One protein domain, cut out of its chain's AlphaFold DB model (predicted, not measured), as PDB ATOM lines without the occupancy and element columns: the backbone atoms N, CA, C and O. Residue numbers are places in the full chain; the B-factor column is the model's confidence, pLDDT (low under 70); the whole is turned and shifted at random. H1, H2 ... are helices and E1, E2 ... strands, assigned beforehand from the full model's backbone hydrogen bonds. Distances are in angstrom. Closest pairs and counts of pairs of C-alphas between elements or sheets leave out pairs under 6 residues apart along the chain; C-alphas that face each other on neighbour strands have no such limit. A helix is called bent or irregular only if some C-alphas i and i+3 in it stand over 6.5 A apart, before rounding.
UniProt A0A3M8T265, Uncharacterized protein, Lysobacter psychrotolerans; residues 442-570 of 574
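AT A GLANCE: This is residues 442 to 570 of the 574 residues of an uncharacterized protein of Lysobacter psychrotolerans (UniProt A0A3M8T265). With little regular structure, long loops make most of this compact body; short H1 sits near its middle, and hairpin E3-E4 with H4 makes one end, where residues 564 to 570 stick out. The 129 printed residues include four named helices and four named strands, H1 E1 E2 H2 H3 E3 E4 H4, in two antiparallel two-stranded sheets. Mixed in class, named elements hold 45 residues; the radius of gyration of the C-alphas is 14.4 A, the spans 41 by 29 by 27 A.

IN THESE COORDINATES: E3, residues 549 to 554, spans 12.7 A from (-51.577, -51.271, 26.569); E4 is 557 to 560. H4, 562 to 570, spans 11.8 A to (-61.695, -59.845, 35.658). H3, 536 to 546, spans 15.6 A. H1 is 462 to 466, E1 507 to 509, E2 525 to 527, H2 529 to 532.

HOW THE PARTS SIT: Hairpin E3 and E4 is antiparallel at 160 degrees; N 554 and O 557 are 2.8 A apart. H4 is irregular, C-alphas 566 and 569 being 9.1 A apart. H3 and H2 touch only at the corner, closest at the C-alphas of Gly 538 and Trp 532, 4.7 A. Hairpin E1 and E2 is antiparallel at 142 degrees; N 525 and O 509 are 2.8 A apart. H1 is apart from H3. In H1 and H3 every O i to N i+4 pair is within hydrogen-bond range; H4 has 2 of 5, and 2 of 6 O i to N i+3 pairs; H2 is too short for an i+4 pair.

THE WHOLE: The C-alphas farthest apart, of Val 493 and Gly 552, are 42.8 A apart. The printed part has no cut; links H1 to E1 and E1 to E2 are long. No printed residue is under pLDDT 70.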
ATOM      1  N   GLY A 442     -51.686 -50.133  46.720       94.44
ATOM      2  CA  GLY A 442     -51.982 -50.072  48.157       94.44
ATOM      3  C   GLY A 442     -51.947 -48.661  48.756       94.44
ATOM      4  O   GLY A 442     -51.577 -48.496  49.915       94.44
ATOM      5  N   GLY A 443     -52.272 -47.638  47.963       92.88
ATOM      6  CA  GLY A 443     -52.207 -46.224  48.347       92.88
ATOM      7  C   GLY A 443     -50.849 -45.550  48.100       92.88
ATOM      8  O   GLY A 443     -50.686 -44.366  48.406       92.88
ATOM      9  N   VAL A 444     -49.853 -46.264  47.558       91.56
ATOM     10  CA  VAL A 444     -48.481 -45.748  47.410       91.56
ATOM     11  C   VAL A 444     -48.295 -44.986  46.095       91.56
ATOM     12  O   VAL A 444     -48.055 -45.568  45.039       91.56
ATOM     13  N   TRP A 445     -48.326 -43.655  46.186       92.69
ATOM     14  CA  TRP A 445     -47.914 -42.744  45.111       92.69
ATOM     15  C   TRP A 445     -47.249 -41.493  45.699       92.69
ATOM     16  O   TRP A 445     -47.926 -40.590  46.203       92.69
ATOM     17  N   ARG A 446     -45.912 -41.463  45.736       89.75
ATOM     18  CA  ARG A 446     -45.131 -40.412  46.424       89.75
ATOM     19  C   ARG A 446     -44.974 -39.125  45.609       89.75
ATOM     20  O   ARG A 446     -44.976 -38.057  46.209       89.75
ATOM     21  N   ASN A 447     -44.958 -39.209  44.281       88.12
ATOM     22  CA  ASN A 447     -44.967 -38.083  43.336       88.12
ATOM     23  C   ASN A 447     -46.387 -37.687  42.867       88.12
ATOM     24  O   ASN A 447     -46.578 -37.205  41.754       88.12
ATOM     25  N   GLY A 448     -47.392 -37.884  43.725       84.25
ATOM     26  CA  GLY A 448     -48.764 -37.441  43.466       84.25
ATOM     27  C   GLY A 448     -48.967 -35.922  43.523       84.25
ATOM     28  O   GLY A 448     -48.038 -35.152  43.780       84.25
ATOM     29  N   TYR A 449     -50.210 -35.493  43.299       77.38
ATOM     30  CA  TYR A 449     -50.620 -34.087  43.412       77.38
ATOM     31  C   TYR A 449     -50.375 -33.523  44.834       77.38
ATOM     32  O   TYR A 449     -50.382 -34.277  45.811       77.38
ATOM     33  N   LEU A 450     -50.110 -32.212  44.950       79.12
ATOM     34  CA  LEU A 450     -49.743 -31.475  46.182       79.12
ATOM     35  C   LEU A 450     -48.540 -31.999  47.005       79.12
ATOM     36  O   LEU A 450     -48.153 -31.366  47.996       79.12
ATOM     37  N   LYS A 451     -47.915 -33.121  46.628       80.75
ATOM     38  CA  LYS A 451     -46.755 -33.681  47.333       80.75
ATOM     39  C   LYS A 451     -45.480 -32.973  46.883       80.75
ATOM     40  O   LYS A 451     -45.220 -32.830  45.692       80.75
ATOM     41  N   LEU A 452     -44.672 -32.554  47.858       83.31
ATOM     42  CA  LEU A 452     -43.339 -32.005  47.604       83.31
ATOM     43  C   LEU A 452     -42.475 -33.041  46.856       83.31
ATOM     44  O   LEU A 452     -42.516 -34.221  47.225       83.31
ATOM     45  N   PRO A 453     -41.664 -32.626  45.865       82.62
ATOM     46  CA  PRO A 453     -40.701 -33.505  45.214       82.62
ATOM     47  C   PRO A 453     -39.727 -34.102  46.232       82.62
ATOM     48  O   PRO A 453     -38.991 -33.388  46.911       82.62
ATOM     49  N   ASN A 454     -39.738 -35.427  46.348       82.25
ATOM     50  CA  ASN A 454     -38.867 -36.186  47.242       82.25
ATOM     51  C   ASN A 454     -37.905 -37.060  46.417       82.25
ATOM     52  O   ASN A 454     -38.257 -37.441  45.297       82.25
ATOM     53  N   PRO A 455     -36.714 -37.414  46.944       83.94
ATOM     54  CA  PRO A 455     -35.818 -38.375  46.300       83.94
ATOM     55  C   PRO A 455     -36.539 -39.691  45.994       83.94
ATOM     56  O   PRO A 455     -37.168 -40.273  46.881       83.94
ATOM     57  N   PHE A 456     -36.439 -40.177  44.755       85.38
ATOM     58  CA  PHE A 456     -37.044 -41.456  44.386       85.38
ATOM     59  C   PHE A 456     -36.344 -42.622  45.105       85.38
ATOM     60  O   PHE A 456     -35.140 -42.822  44.927       85.38
ATOM     61  N   PRO A 457     -37.063 -43.433  45.901       85.88
ATOM     62  CA  PRO A 457     -36.465 -44.581  46.565       85.88
ATOM     63  C   PRO A 457     -36.235 -45.721  45.567       85.88
ATOM     64  O   PRO A 457     -36.999 -45.907  44.621       85.88
ATOM     65  N   ALA A 458     -35.224 -46.559  45.816       85.12
ATOM     66  CA  ALA A 458     -34.897 -47.694  44.944       85.12
ATOM     67  C   ALA A 458     -36.081 -48.666  44.729       85.12
ATOM     68  O   ALA A 458     -36.201 -49.277  43.664       85.12
ATOM     69  N   ASN A 459     -36.987 -48.760  45.713       87.69
ATOM     70  CA  ASN A 459     -38.225 -49.542  45.665       87.69
ATOM     71  C   ASN A 459     -39.465 -48.752  45.188       87.69
ATOM     72  O   ASN A 459     -40.589 -49.170  45.466       87.69
ATOM     73  N   ALA A 460     -39.295 -47.621  44.492       91.94
ATOM     74  CA  ALA A 460     -40.403 -46.922  43.838       91.94
ATOM     75  C   ALA A 460     -41.170 -47.881  42.916       91.94
ATOM     76  O   ALA A 460     -40.547 -48.622  42.141       91.94
ATOM     77  N   ASN A 461     -42.500 -47.883  43.009       94.81
ATOM     78  CA  ASN A 461     -43.339 -48.784  42.225       94.81
ATOM     79  C   ASN A 461     -43.395 -48.341  40.752       94.81
ATOM     80  O   ASN A 461     -42.908 -47.275  40.371       94.81
ATOM     81  N   VAL A 462     -43.944 -49.193  39.887       96.00
ATOM     82  CA  VAL A 462     -43.909 -48.952  38.439       96.00
ATOM     83  C   VAL A 462     -44.802 -47.778  38.005       96.00
ATOM     84  O   VAL A 462     -44.478 -47.114  37.026       96.00
ATOM     85  N   PHE A 463     -45.856 -47.450  38.758       96.88
ATOM     86  CA  PHE A 463     -46.697 -46.279  38.495       96.88
ATOM     87  C   PHE A 463     -46.031 -44.968  38.944       96.88
ATOM     88  O   PHE A 463     -46.048 -43.988  38.202       96.88
ATOM     89  N   GLU A 464     -45.348 -44.953  40.092       95.12
ATOM     90  CA  GLU A 464     -44.495 -43.825  40.504       95.12
ATOM     91  C   GLU A 464     -43.426 -43.536  39.440       95.12
ATOM     92  O   GLU A 464     -43.250 -42.391  39.028       95.12
ATOM     93  N   ARG A 465     -42.766 -44.584  38.919       94.88
ATOM     94  CA  ARG A 465     -41.782 -44.458  37.827       94.88
ATOM     95  C   ARG A 465     -42.397 -43.952  36.524       94.88
ATOM     96  O   ARG A 465     -41.738 -43.186  35.838       94.88
ATOM     97  N   PHE A 466     -43.617 -44.365  36.175       97.12
ATOM     98  CA  PHE A 466     -44.335 -43.847  35.003       97.12
ATOM     99  C   PHE A 466     -44.643 -42.352  35.150       97.12
ATOM    100  O   PHE A 466     -44.455 -41.583  34.206       97.12
ATOM    101  N   THR A 467     -45.057 -41.941  36.352       95.81
ATOM    102  CA  THR A 467     -45.554 -40.587  36.635       95.81
ATOM    103  C   THR A 467     -44.485 -39.537  36.945       95.81
ATOM    104  O   THR A 467     -44.826 -38.412  37.304       95.81
ATOM    105  N   ALA A 468     -43.196 -39.863  36.825       93.94
ATOM    106  CA  ALA A 468     -42.115 -38.919  37.112       93.94
ATOM    107  C   ALA A 468     -42.126 -37.710  36.151       93.94
ATOM    108  O   ALA A 468     -42.146 -37.877  34.926       93.94
ATOM    109  N   ARG A 469     -42.088 -36.501  36.719       92.31
ATOM    110  CA  ARG A 469     -42.092 -35.188  36.044       92.31
ATOM    111  C   ARG A 469     -40.690 -34.563  36.064       92.31
ATOM    112  O   ARG A 469     -39.854 -34.985  36.855       92.31
ATOM    113  N   GLY A 470     -40.450 -33.528  35.255       89.38
ATOM    114  CA  GLY A 470     -39.160 -32.816  35.184       89.38
ATOM    115  C   GLY A 470     -38.659 -32.255  36.521       89.38
ATOM    116  O   GLY A 470     -37.459 -32.235  36.770       89.38
ATOM    117  N   PHE A 471     -39.571 -31.870  37.421       88.81
ATOM    118  CA  PHE A 471     -39.231 -31.400  38.770       88.81
ATOM    119  C   PHE A 471     -39.162 -32.496  39.853       88.81
ATOM    120  O   PHE A 471     -38.849 -32.183  41.005       88.81
ATOM    121  N   ASP A 472     -39.490 -33.759  39.550       89.62
ATOM    122  CA  ASP A 472     -39.318 -34.859  40.509       89.62
ATOM    123  C   ASP A 472     -37.830 -35.240  40.603       89.62
ATOM    124  O   ASP A 472     -37.106 -35.211  39.614       89.62
ATOM    125  N   ASN A 473     -37.344 -35.628  41.789       87.31
ATOM    126  CA  ASN A 473     -35.920 -35.935  41.998       87.31
ATOM    127  C   ASN A 473     -35.563 -37.354  41.499       87.31
ATOM    128  O   ASN A 473     -35.355 -38.287  42.283       87.31
ATOM    129  N   THR A 474     -35.587 -37.504  40.172       89.31
ATOM    130  CA  THR A 474     -35.263 -38.688  39.364       89.31
ATOM    131  C   THR A 474     -35.141 -38.274  37.884       89.31
ATOM    132  O   THR A 474     -35.365 -37.117  37.542       89.31
ATOM    133  N   THR A 475     -34.825 -39.195  36.971       90.75
ATOM    134  CA  THR A 475     -35.002 -38.932  35.530       90.75
ATOM    135  C   THR A 475     -36.494 -38.923  35.202       90.75
ATOM    136  O   THR A 475     -37.179 -39.911  35.482       90.75
ATOM    137  N   ALA A 476     -36.987 -37.855  34.572       94.19
ATOM    138  CA  ALA A 476     -38.387 -37.740  34.173       94.19
ATOM    139  C   ALA A 476     -38.857 -38.937  33.321       94.19
ATOM    140  O   ALA A 476     -38.094 -39.563  32.574       94.19
ATOM    141  N   ALA A 477     -40.144 -39.247  33.409       96.00
ATOM    142  CA  ALA A 477     -40.811 -40.261  32.608       96.00
ATOM    143  C   ALA A 477     -41.933 -39.597  31.815       96.00
ATOM    144  O   ALA A 477     -41.654 -38.670  31.058       96.00
ATOM    145  N   CYS A 478     -43.175 -40.054  31.953       96.25
ATOM    146  CA  CYS A 478     -44.302 -39.509  31.212       96.25
ATOM    147  C   CYS A 478     -45.083 -38.430  31.971       96.25
ATOM    148  O   CYS A 478     -46.060 -37.946  31.424       96.25
ATOM    149  N   GLY A 479     -44.670 -38.004  33.171       94.38
ATOM    150  CA  GLY A 479     -45.453 -37.059  33.978       94.38
ATOM    151  C   GLY A 479     -46.799 -37.641  34.425       94.38
ATOM    152  O   GLY A 479     -47.022 -38.846  34.328       94.38
ATOM    153  N   ASN A 480     -47.712 -36.809  34.920       94.06
ATOM    154  CA  ASN A 480     -49.037 -37.237  35.391       94.06
ATOM    155  C   ASN A 480     -50.151 -36.406  34.711       94.06
ATOM    156  O   ASN A 480     -49.825 -35.551  33.884       94.06
ATOM    157  N   ILE A 481     -51.444 -36.655  34.970       93.94
ATOM    158  CA  ILE A 481     -52.504 -36.000  34.171       93.94
ATOM    159  C   ILE A 481     -52.447 -34.470  34.316       93.94
ATOM    160  O   ILE A 481     -52.488 -33.757  33.317       93.94
ATOM    161  N   HIS A 482     -52.205 -33.998  35.539       89.56
ATOM    162  CA  HIS A 482     -52.077 -32.590  35.912       89.56
ATOM    163  C   HIS A 482     -50.757 -31.943  35.456       89.56
ATOM    164  O   HIS A 482     -50.703 -30.757  35.140       89.56
ATOM    165  N   GLY A 483     -49.661 -32.704  35.504       85.56
ATOM    166  CA  GLY A 483     -48.292 -32.206  35.481       85.56
ATOM    167  C   GLY A 483     -47.486 -32.795  34.336       85.56
ATOM    168  O   GLY A 483     -47.054 -33.952  34.394       85.56
ATOM    169  N   SER A 484     -47.236 -31.969  33.322       89.81
ATOM    170  CA  SER A 484     -46.474 -32.342  32.130       89.81
ATOM    171  C   SER A 484     -45.058 -32.827  32.447       89.81
ATOM    172  O   SER A 484     -44.377 -32.322  33.340       89.81
ATOM    173  N   LEU A 485     -44.580 -33.795  31.658       92.19
ATOM    174  CA  LEU A 485     -43.267 -34.420  31.861       92.19
ATOM    175  C   LEU A 485     -42.101 -33.427  31.843       92.19
ATOM    176  O   LEU A 485     -41.075 -33.721  32.442       92.19
ATOM    177  N   ASN A 486     -42.256 -32.274  31.184       94.19
ATOM    178  CA  ASN A 486     -41.231 -31.243  31.052       94.19
ATOM    179  C   ASN A 486     -41.454 -30.003  31.935       94.19
ATOM    180  O   ASN A 486     -40.713 -29.031  31.774       94.19
ATOM    181  N   THR A 487     -42.440 -30.006  32.843       90.19
ATOM    182  CA  THR A 487     -42.627 -28.915  33.813       90.19
ATOM    183  C   THR A 487     -41.386 -28.848  34.725       90.19
ATOM    184  O   THR A 487     -41.120 -29.822  35.434       90.19
ATOM    185  N   PRO A 488     -40.601 -27.749  34.718       88.00
ATOM    186  CA  PRO A 488     -39.253 -27.735  35.302       88.00
ATOM    187  C   PRO A 488     -39.207 -27.404  36.800       88.00
ATOM    188  O   PRO A 488     -38.181 -27.612  37.443       88.00
ATOM    189  N   VAL A 489     -40.284 -26.848  37.365       88.44
ATOM    190  CA  VAL A 489     -40.328 -26.363  38.755       88.44
ATOM    191  C   VAL A 489     -41.652 -26.753  39.404       88.44
ATOM    192  O   VAL A 489     -42.713 -26.605  38.800       88.44
ATOM    193  N   TYR A 490     -41.592 -27.205  40.659       88.62
ATOM    194  CA  TYR A 490     -42.770 -27.387  41.505       88.62
ATOM    195  C   TYR A 490     -43.133 -26.073  42.211       88.62
ATOM    196  O   TYR A 490     -42.486 -25.688  43.188       88.62
ATOM    197  N   ASP A 491     -44.179 -25.391  41.743       88.25
ATOM    198  CA  ASP A 491     -44.696 -24.170  42.370       88.25
ATOM    199  C   ASP A 491     -45.952 -24.463  43.201       88.25
ATOM    200  O   ASP A 491     -47.075 -24.442  42.705       88.25
ATOM    201  N   ARG A 492     -45.773 -24.690  44.507       86.56
ATOM    202  CA  ARG A 492     -46.886 -24.937  45.443       86.56
ATOM    203  C   ARG A 492     -47.835 -23.737  45.621       86.56
ATOM    204  O   ARG A 492     -48.918 -23.921  46.171       86.56
ATOM    205  N   VAL A 493     -47.443 -22.525  45.233       87.06
ATOM    206  CA  VAL A 493     -48.218 -21.298  45.483       87.06
ATOM    207  C   VAL A 493     -49.110 -20.970  44.291       87.06
ATOM    208  O   VAL A 493     -50.309 -20.784  44.472       87.06
ATOM    209  N   ASN A 494     -48.544 -20.939  43.083       88.25
ATOM    210  CA  ASN A 494     -49.257 -20.504  41.878       88.25
ATOM    211  C   ASN A 494     -49.688 -21.668  40.971       88.25
ATOM    212  O   ASN A 494     -50.605 -21.500  40.172       88.25
ATOM    213  N   ASN A 495     -49.055 -22.845  41.078       85.44
ATOM    214  CA  ASN A 495     -49.345 -23.999  40.221       85.44
ATOM    215  C   ASN A 495     -49.179 -25.343  40.954       85.44
ATOM    216  O   ASN A 495     -48.458 -26.240  40.515       85.44
ATOM    217  N   ALA A 496     -49.855 -25.487  42.097       82.50
ATOM    218  CA  ALA A 496     -49.643 -26.601  43.030       82.50
ATOM    219  C   ALA A 496     -50.008 -28.001  42.476       82.50
ATOM    220  O   ALA A 496     -49.716 -29.023  43.103       82.50
ATOM    221  N   TRP A 497     -50.646 -28.030  41.304       80.75
ATOM    222  CA  TRP A 497     -51.049 -29.219  40.554       80.75
ATOM    223  C   TRP A 497     -50.064 -29.560  39.417       80.75
ATOM    224  O   TRP A 497     -49.902 -30.734  39.093       80.75
ATOM    225  N   GLY A 498     -49.342 -28.569  38.872       80.69
ATOM    226  CA  GLY A 498     -48.317 -28.745  37.830       80.69
ATOM    227  C   GLY A 498     -48.754 -28.424  36.393       80.69
ATOM    228  O   GLY A 498     -47.986 -28.704  35.468       80.69
ATOM    229  N   TYR A 499     -49.939 -27.830  36.212       88.75
ATOM    230  CA  TYR A 499     -50.559 -27.481  34.928       88.75
ATOM    231  C   TYR A 499     -49.684 -26.534  34.096       88.75
ATOM    232  O   TYR A 499     -49.719 -25.320  34.289       88.75
ATOM    233  N   ASP A 500     -48.887 -27.070  33.171       89.88
ATOM    234  CA  ASP A 500     -48.005 -26.274  32.304       89.88
ATOM    235  C   ASP A 500     -47.796 -26.930  30.924       89.88
ATOM    236  O   ASP A 500     -46.699 -27.023  30.371       89.88
ATOM    237  N   PHE A 501     -48.903 -27.387  30.332       93.38
ATOM    238  CA  PHE A 501     -48.950 -28.161  29.083       93.38
ATOM    239  C   PHE A 501     -48.417 -27.432  27.834       93.38
ATOM    240  O   PHE A 501     -48.461 -27.973  26.727       93.38
ATOM    241  N   LYS A 502     -47.943 -26.194  27.989       95.38
ATOM    242  CA  LYS A 502     -47.472 -25.300  26.922       95.38
ATOM    243  C   LYS A 502     -46.006 -24.895  27.118       95.38
ATOM    244  O   LYS A 502     -45.488 -24.110  26.326       95.38
ATOM    245  N   ASN A 503     -45.331 -25.443  28.133       93.38
ATOM    246  CA  ASN A 503     -43.945 -25.118  28.438       93.38
ATOM    247  C   ASN A 503     -42.984 -25.586  27.319       93.38
ATOM    248  O   ASN A 503     -42.962 -26.780  26.990       93.38
ATOM    249  N   PRO A 504     -42.147 -24.699  26.747       95.75
ATOM    250  CA  PRO A 504     -41.157 -25.066  25.737       95.75
ATOM    251  C   PRO A 504     -39.886 -25.727  26.310       95.75
ATOM    252  O   PRO A 504     -39.023 -26.114  25.519       95.75
ATOM    253  N   ASN A 505     -39.750 -25.870  27.636       96.19
ATOM    254  CA  ASN A 505     -38.597 -26.486  28.303       96.19
ATOM    255  C   ASN A 505     -38.263 -27.876  27.737       96.19
ATOM    256  O   ASN A 505     -39.149 -28.718  27.586       96.19
ATOM    257  N   LEU A 506     -36.984 -28.113  27.444       96.81
ATOM    258  CA  LEU A 506     -36.478 -29.368  26.891       96.81
ATOM    259  C   LEU A 506     -36.053 -30.305  28.022       96.81
ATOM    260  O   LEU A 506     -34.995 -30.117  28.614       96.81
ATOM    261  N   GLU A 507     -36.849 -31.341  28.273       96.69
ATOM    262  CA  GLU A 507     -36.630 -32.279  29.372       96.69
ATOM    263  C   GLU A 507     -36.079 -33.626  28.897       96.69
ATOM    264  O   GLU A 507     -36.589 -34.222  27.938       96.69
ATOM    265  N   ARG A 508     -35.062 -34.142  29.600       97.31
ATOM    266  CA  ARG A 508     -34.455 -35.451  29.345       97.31
ATOM    267  C   ARG A 508     -35.251 -36.532  30.076       97.31
ATOM    268  O   ARG A 508     -35.016 -36.841  31.240       97.31
ATOM    269  N   ASN A 509     -36.157 -37.161  29.343       97.31
ATOM    270  CA  ASN A 509     -37.174 -38.060  29.873       97.31
ATOM    271  C   ASN A 509     -37.091 -39.471  29.264       97.31
ATOM    272  O   ASN A 509     -36.535 -39.678  28.185       97.31
ATOM    273  N   THR A 510     -37.705 -40.441  29.937       97.69
ATOM    274  CA  THR A 510     -37.820 -41.846  29.508       97.69
ATOM    275  C   THR A 510     -39.153 -42.174  28.817       97.69
ATOM    276  O   THR A 510     -39.451 -43.342  28.587       97.69
ATOM    277  N   CYS A 511     -39.990 -41.188  28.461       97.62
ATOM    278  CA  CYS A 511     -41.371 -41.464  28.034       97.62
ATOM    279  C   CYS A 511     -41.490 -42.222  26.694       97.62
ATOM    280  O   CYS A 511     -42.413 -43.013  26.500       97.62
ATOM    281  N   ASP A 512     -40.534 -42.061  25.776       97.31
ATOM    282  CA  ASP A 512     -40.440 -42.861  24.538       97.31
ATOM    283  C   ASP A 512     -39.840 -44.274  24.762       97.31
ATOM    284  O   ASP A 512     -39.651 -45.043  23.816       97.31
ATOM    285  N   ASP A 513     -39.552 -44.653  26.013       97.94
ATOM    286  CA  ASP A 513     -39.219 -46.030  26.400       97.94
ATOM    287  C   ASP A 513     -40.429 -46.826  26.905       97.94
ATOM    288  O   ASP A 513     -40.475 -48.044  26.743       97.94
ATOM    289  N   TRP A 514     -41.469 -46.154  27.409       97.56
ATOM    290  CA  TRP A 514     -42.706 -46.810  27.857       97.56
ATOM    291  C   TRP A 514     -43.477 -47.498  26.724       97.56
ATOM    292  O   TRP A 514     -44.173 -48.484  26.965       97.56
ATOM    293  N   ASP A 515     -43.224 -47.114  25.470       96.38
ATOM    294  CA  ASP A 515     -43.722 -47.834  24.293       96.38
ATOM    295  C   ASP A 515     -43.143 -49.267  24.169       96.38
ATOM    296  O   ASP A 515     -43.649 -50.098  23.405       96.38
ATOM    297  N   ARG A 516     -42.096 -49.605  24.941       95.69
ATOM    298  CA  ARG A 516     -41.498 -50.949  25.056       95.69
ATOM    299  C   ARG A 516     -42.024 -51.765  26.240       95.69
ATOM    300  O   ARG A 516     -41.635 -52.924  26.358       95.69
ATOM    301  N   TYR A 517     -42.911 -51.218  27.082       97.50
ATOM    302  CA  TYR A 517     -43.398 -51.893  28.294       97.50
ATOM    303  C   TYR A 517     -43.875 -53.336  28.003       97.50
ATOM    304  O   TYR A 517     -44.567 -53.556  26.998       97.50
ATOM    305  N   PRO A 518     -43.506 -54.332  28.836       97.00
ATOM    306  CA  PRO A 518     -42.739 -54.233  30.090       97.00
ATOM    307  C   PRO A 518     -41.209 -54.135  29.914       97.00
ATOM    308  O   PRO A 518     -40.496 -53.893  30.882       97.00
ATOM    309  N   SER A 519     -40.688 -54.312  28.698       96.19
ATOM    310  CA  SER A 519     -39.251 -54.384  28.384       96.19
ATOM    311  C   SER A 519     -38.587 -53.004  28.268       96.19
ATOM    312  O   SER A 519     -38.028 -52.656  27.229       96.19
ATOM    313  N   LEU A 520     -38.667 -52.214  29.340       96.31
ATOM    314  CA  LEU A 520     -37.992 -50.918  29.459       96.31
ATOM    315  C   LEU A 520     -36.465 -51.106  29.508       96.31
ATOM    316  O   LEU A 520     -35.971 -52.014  30.177       96.31
ATOM    317  N   THR A 521     -35.713 -50.226  28.848       96.31
ATOM    318  CA  THR A 521     -34.238 -50.217  28.855       96.31
ATOM    319  C   THR A 521     -33.645 -49.011  29.589       96.31
ATOM    320  O   THR A 521     -32.428 -48.928  29.734       96.31
ATOM    321  N   GLY A 522     -34.470 -48.047  30.009       95.38
ATOM    322  CA  GLY A 522     -34.025 -46.754  30.535       95.38
ATOM    323  C   GLY A 522     -33.568 -45.780  29.442       95.38
ATOM    324  O   GLY A 522     -32.807 -44.855  29.725       95.38
ATOM    325  N   ALA A 523     -33.990 -45.985  28.188       97.38
ATOM    326  CA  ALA A 523     -33.621 -45.106  27.081       97.38
ATOM    327  C   ALA A 523     -34.201 -43.692  27.281       97.38
ATOM    328  O   ALA A 523     -35.403 -43.527  27.481       97.38
ATOM    329  N   THR A 524     -33.353 -42.662  27.203       97.88
ATOM    330  CA  THR A 524     -33.777 -41.261  27.370       97.88
ATOM    331  C   THR A 524     -33.852 -40.512  26.046       97.88
ATOM    332  O   THR A 524     -32.905 -40.556  25.261       97.88
ATOM    333  N   THR A 525     -34.914 -39.732  25.867       97.19
ATOM    334  CA  THR A 525     -35.091 -38.737  24.797       97.19
ATOM    335  C   THR A 525     -35.186 -37.334  25.396       97.19
ATOM    336  O   THR A 525     -35.627 -37.192  26.534       97.19
ATOM    337  N   THR A 526     -34.813 -36.297  24.646       97.44
ATOM    338  CA  THR A 526     -34.987 -34.899  25.075       97.44
ATOM    339  C   THR A 526     -36.147 -34.281  24.301       97.44
ATOM    340  O   THR A 526     -36.063 -34.158  23.081       97.44
ATOM    341  N   ASN A 527     -37.236 -33.931  24.991       95.00
ATOM    342  CA  ASN A 527     -38.504 -33.497  24.390       95.00
ATOM    343  C   ASN A 527     -39.077 -32.263  25.112       95.00
ATOM    344  O   ASN A 527     -38.769 -32.025  26.275       95.00
ATOM    345  N   ASN A 528     -39.968 -31.527  24.445       95.75
ATOM    346  CA  ASN A 528     -40.805 -30.479  25.042       95.75
ATOM    347  C   ASN A 528     -42.253 -30.579  24.526       95.75
ATOM    348  O   ASN A 528     -42.597 -31.540  23.825       95.75
ATOM    349  N   CYS A 529     -43.084 -29.568  24.808       96.88
ATOM    350  CA  CYS A 529     -44.504 -29.571  24.456       96.88
ATOM    351  C   CYS A 529     -44.828 -29.745  22.964       96.88
ATOM    352  O   CYS A 529     -45.956 -30.106  22.625       96.88
ATOM    353  N   THR A 530     -43.861 -29.566  22.054       97.69
ATOM    354  CA  THR A 530     -44.064 -29.822  20.617       97.69
ATOM    355  C   THR A 530     -44.476 -31.268  20.327       97.69
ATOM    356  O   THR A 530     -45.239 -31.497  19.390       97.69
ATOM    357  N   ARG A 531     -44.080 -32.239  21.171       96.06
ATOM    358  CA  ARG A 531     -44.515 -33.648  21.074       96.06
ATOM    359  C   ARG A 531     -46.026 -33.846  21.224       96.06
ATOM    360  O   ARG A 531     -46.534 -34.866  20.772       96.06
ATOM    361  N   TRP A 532     -46.728 -32.882  21.818       96.25
ATOM    362  CA  TRP A 532     -48.183 -32.866  21.975       96.25
ATOM    363  C   TRP A 532     -48.817 -31.547  21.493       96.25
ATOM    364  O   TRP A 532     -49.902 -31.159  21.924       96.25
ATOM    365  N   GLY A 533     -48.138 -30.824  20.595       97.12
ATOM    366  CA  GLY A 533     -48.653 -29.588  19.999       97.12
ATOM    367  C   GLY A 533     -48.914 -28.439  20.986       97.12
ATOM    368  O   GLY A 533     -49.709 -27.560  20.668       97.12
ATOM    369  N   CYS A 534     -48.284 -28.444  22.168       96.94
ATOM    370  CA  CYS A 534     -48.370 -27.383  23.182       96.94
ATOM    371  C   CYS A 534     -49.814 -26.957  23.524       96.94
ATOM    372  O   CYS A 534     -50.149 -25.771  23.543       96.94
ATOM    373  N   SER A 535     -50.684 -27.938  23.780       96.12
ATOM    374  CA  SER A 535     -52.100 -27.733  24.104       96.12
ATOM    375  C   SER A 535     -52.585 -28.702  25.183       96.12
ATOM    376  O   SER A 535     -52.052 -29.801  25.310       96.12
ATOM    377  N   ASP A 536     -53.619 -28.308  25.929       95.12
ATOM    378  CA  ASP A 536     -54.266 -29.107  26.976       95.12
ATOM    379  C   ASP A 536     -54.798 -30.435  26.412       95.12
ATOM    380  O   ASP A 536     -54.424 -31.513  26.866       95.12
ATOM    381  N   LEU A 537     -55.604 -30.370  25.344       96.56
ATOM    382  CA  LEU A 537     -56.101 -31.544  24.615       96.56
ATOM    383  C   LEU A 537     -54.965 -32.446  24.114       96.56
ATOM    384  O   LEU A 537     -55.052 -33.674  24.196       96.56
ATOM    385  N   GLY A 538     -53.886 -31.840  23.615       97.31
ATOM    386  CA  GLY A 538     -52.692 -32.556  23.196       97.31
ATOM    387  C   GLY A 538     -52.020 -33.285  24.356       97.31
ATOM    388  O   GLY A 538     -51.700 -34.461  24.210       97.31
ATOM    389  N   TRP A 539     -51.843 -32.635  25.510       97.00
ATOM    390  CA  TRP A 539     -51.238 -33.268  26.682       97.00
ATOM    391  C   TRP A 539     -52.048 -34.473  27.154       97.00
ATOM    392  O   TRP A 539     -51.497 -35.568  27.245       97.00
ATOM    393  N   HIS A 540     -53.352 -34.308  27.388       97.88
ATOM    394  CA  HIS A 540     -54.184 -35.401  27.890       97.88
ATOM    395  C   HIS A 540     -54.210 -36.581  26.904       97.88
ATOM    396  O   HIS A 540     -54.027 -37.727  27.309       97.88
ATOM    397  N   THR A 541     -54.335 -36.327  25.595       97.81
ATOM    398  CA  THR A 541     -54.255 -37.406  24.591       97.81
ATOM    399  C   THR A 541     -52.870 -38.053  24.518       97.81
ATOM    400  O   THR A 541     -52.792 -39.279  24.443       97.81
ATOM    401  N   TYR A 542     -51.781 -37.283  24.604       97.69
ATOM    402  CA  TYR A 542     -50.412 -37.808  24.646       97.69
ATOM    403  C   TYR A 542     -50.173 -38.674  25.890       97.69
ATOM    404  O   TYR A 542     -49.710 -39.807  25.761       97.69
ATOM    405  N   TRP A 543     -50.542 -38.198  27.078       97.94
ATOM    406  CA  TRP A 543     -50.333 -38.909  28.340       97.94
ATOM    407  C   TRP A 543     -51.114 -40.223  28.398       97.94
ATOM    408  O   TRP A 543     -50.538 -41.287  28.635       97.94
ATOM    409  N   LEU A 544     -52.406 -40.184  28.056       98.50
ATOM    410  CA  LEU A 544     -53.233 -41.387  27.939       98.50
ATOM    411  C   LEU A 544     -52.687 -42.329  26.844       98.50
ATOM    412  O   LEU A 544     -52.802 -43.551  26.962       98.50
ATOM    413  N   SER A 545     -52.009 -41.802  25.811       97.81
ATOM    414  CA  SER A 545     -51.336 -42.628  24.799       97.81
ATOM    415  C   SER A 545     -50.068 -43.334  25.288       97.81
ATOM    416  O   SER A 545     -49.619 -44.277  24.636       97.81
ATOM    417  N   LYS A 546     -49.532 -42.963  26.452       97.88
ATOM    418  CA  LYS A 546     -48.328 -43.565  27.042       97.88
ATOM    419  C   LYS A 546     -48.616 -44.586  28.140       97.88
ATOM    420  O   LYS A 546     -47.725 -45.350  28.503       97.88
ATOM    421  N   ILE A 547     -49.864 -44.673  28.604       98.50
ATOM    422  CA  ILE A 547     -50.317 -45.739  29.505       98.50
ATOM    423  C   ILE A 547     -50.121 -47.109  28.820       98.50
ATOM    424  O   ILE A 547     -50.618 -47.297  27.696       98.50
ATOM    425  N   PRO A 548     -49.435 -48.073  29.473       98.19
ATOM    426  CA  PRO A 548     -49.206 -49.412  28.941       98.19
ATOM    427  C   PRO A 548     -50.486 -50.113  28.481       98.19
ATOM    428  O   PRO A 548     -51.504 -50.121  29.172       98.19
ATOM    429  N   LYS A 549     -50.420 -50.715  27.292       97.81
ATOM    430  CA  LYS A 549     -51.577 -51.271  26.569       97.81
ATOM    431  C   LYS A 549     -51.242 -52.559  25.809       97.81
ATOM    432  O   LYS A 549     -51.772 -52.808  24.728       97.81
ATOM    433  N   TYR A 550     -50.311 -53.351  26.337       97.94
ATOM    434  CA  TYR A 550     -49.667 -54.456  25.622       97.94
ATOM    435  C   TYR A 550     -50.111 -55.846  26.100       97.94
ATOM    436  O   TYR A 550     -50.656 -56.009  27.187       97.94
ATOM    437  N   VAL A 551     -49.885 -56.869  25.276       96.75
ATOM    438  CA  VAL A 551     -50.240 -58.262  25.592       96.75
ATOM    439  C   VAL A 551     -49.371 -58.871  26.703       96.75
ATOM    440  O   VAL A 551     -48.194 -58.537  26.861       96.75
ATOM    441  N   GLY A 552     -49.945 -59.824  27.441       96.12
ATOM    442  CA  GLY A 552     -49.255 -60.611  28.469       96.12
ATOM    443  C   GLY A 552     -49.187 -59.951  29.850       96.12
ATOM    444  O   GLY A 552     -49.913 -59.001  30.151       96.12
ATOM    445  N   THR A 553     -48.310 -60.486  30.696       96.81
ATOM    446  CA  THR A 553     -48.076 -60.046  32.079       96.81
ATOM    447  C   THR A 553     -46.576 -59.940  32.379       96.81
ATOM    448  O   THR A 553     -45.746 -60.516  31.671       96.81
ATOM    449  N   HIS A 554     -46.216 -59.206  33.432       96.25
ATOM    450  CA  HIS A 554     -44.853 -59.089  33.949       96.25
ATOM    451  C   HIS A 554     -44.880 -58.813  35.458       96.25
ATOM    452  O   HIS A 554     -45.627 -57.957  35.921       96.25
ATOM    453  N   ASN A 555     -44.078 -59.547  36.239       93.00
ATOM    454  CA  ASN A 555     -43.971 -59.420  37.704       93.00
ATOM    455  C   ASN A 555     -45.326 -59.394  38.451       93.00
ATOM    456  O   ASN A 555     -45.493 -58.657  39.419       93.00
ATOM    457  N   GLY A 556     -46.301 -60.188  37.989       91.25
ATOM    458  CA  GLY A 556     -47.651 -60.261  38.567       91.25
ATOM    459  C   GLY A 556     -48.637 -59.184  38.088       91.25
ATOM    460  O   GLY A 556     -49.795 -59.218  38.486       91.25
ATOM    461  N   LEU A 557     -48.214 -58.262  37.218       94.88
ATOM    462  CA  LEU A 557     -49.050 -57.202  36.645       94.88
ATOM    463  C   LEU A 557     -49.393 -57.489  35.179       94.88
ATOM    464  O   LEU A 557     -48.635 -58.158  34.476       94.88
ATOM    465  N   HIS A 558     -50.509 -56.953  34.687       96.81
ATOM    466  CA  HIS A 558     -50.858 -56.981  33.266       96.81
ATOM    467  C   HIS A 558     -50.054 -55.942  32.470       96.81
ATOM    468  O   HIS A 558     -49.832 -54.824  32.928       96.81
ATOM    469  N   ASN A 559     -49.642 -56.293  31.246       97.75
ATOM    470  CA  ASN A 559     -48.897 -55.389  30.356       97.75
ATOM    471  C   ASN A 559     -49.795 -54.343  29.667       97.75
ATOM    472  O   ASN A 559     -49.310 -53.359  29.104       97.75
ATOM    473  N   ASN A 560     -51.109 -54.555  29.730       97.75
ATOM    474  CA  ASN A 560     -52.146 -53.580  29.449       97.75
ATOM    475  C   ASN A 560     -52.691 -53.119  30.796       97.75
ATOM    476  O   ASN A 560     -53.272 -53.935  31.499       97.75
ATOM    477  N   TRP A 561     -52.502 -51.855  31.173       98.31
ATOM    478  CA  TRP A 561     -53.008 -51.344  32.448       98.31
ATOM    479  C   TRP A 561     -54.504 -51.034  32.385       98.31
ATOM    480  O   TRP A 561     -55.176 -51.170  33.399       98.31
ATOM    481  N   TRP A 562     -55.064 -50.735  31.206       98.06
ATOM    482  CA  TRP A 562     -56.480 -50.373  31.031       98.06
ATOM    483  C   TRP A 562     -57.474 -51.428  31.537       98.06
ATOM    484  O   TRP A 562     -58.607 -51.087  31.870       98.06
ATOM    485  N   VAL A 563     -57.055 -52.691  31.664       96.44
ATOM    486  CA  VAL A 563     -57.852 -53.744  32.319       96.44
ATOM    487  C   VAL A 563     -58.150 -53.435  33.789       96.44
ATOM    488  O   VAL A 563     -59.219 -53.787  34.261       96.44
ATOM    489  N   TYR A 564     -57.278 -52.727  34.510       97.31
ATOM    490  CA  TYR A 564     -57.542 -52.327  35.895       97.31
ATOM    491  C   TYR A 564     -58.605 -51.221  35.965       97.31
ATOM    492  O   TYR A 564     -59.533 -51.312  36.763       97.31
ATOM    493  N   MET A 565     -58.513 -50.208  35.096       96.44
ATOM    494  CA  MET A 565     -59.441 -49.067  35.058       96.44
ATOM    495  C   MET A 565     -60.834 -49.463  34.556       96.44
ATOM    496  O   MET A 565     -61.833 -48.858  34.949       96.44
ATOM    497  N   LEU A 566     -60.903 -50.444  33.647       95.25
ATOM    498  CA  LEU A 566     -62.131 -50.810  32.940       95.25
ATOM    499  C   LEU A 566     -62.697 -52.182  33.327       95.25
ATOM    500  O   LEU A 566     -63.873 -52.403  33.076       95.25
ATOM    501  N   ASP A 567     -61.911 -53.121  33.859       91.00
ATOM    502  CA  ASP A 567     -62.311 -54.530  34.058       91.00
ATOM    503  C   ASP A 567     -61.709 -55.166  35.328       91.00
ATOM    504  O   ASP A 567     -61.358 -56.342  35.332       91.00
ATOM    505  N   TRP A 568     -61.554 -54.386  36.409       93.62
ATOM    506  CA  TRP A 568     -60.850 -54.798  37.636       93.62
ATOM    507  C   TRP A 568     -61.199 -56.215  38.119       93.62
ATOM    508  O   TRP A 568     -60.304 -57.020  38.371       93.62
ATOM    509  N   ASP A 569     -62.494 -56.534  38.216       89.81
ATOM    510  CA  ASP A 569     -62.993 -57.824  38.721       89.81
ATOM    511  C   ASP A 569     -62.671 -59.025  37.794       89.81
ATOM    512  O   ASP A 569     -62.853 -60.171  38.200       89.81
ATOM    513  N   ALA A 570     -62.170 -58.798  36.571       87.44
ATOM    514  CA  ALA A 570     -61.695 -59.845  35.658       87.44
ATOM    515  C   ALA A 570     -60.173 -60.099  35.733       87.44
ATOM    516  O   ALA A 570     -59.694 -61.077  35.153       87.44
TER     517      ALA A 570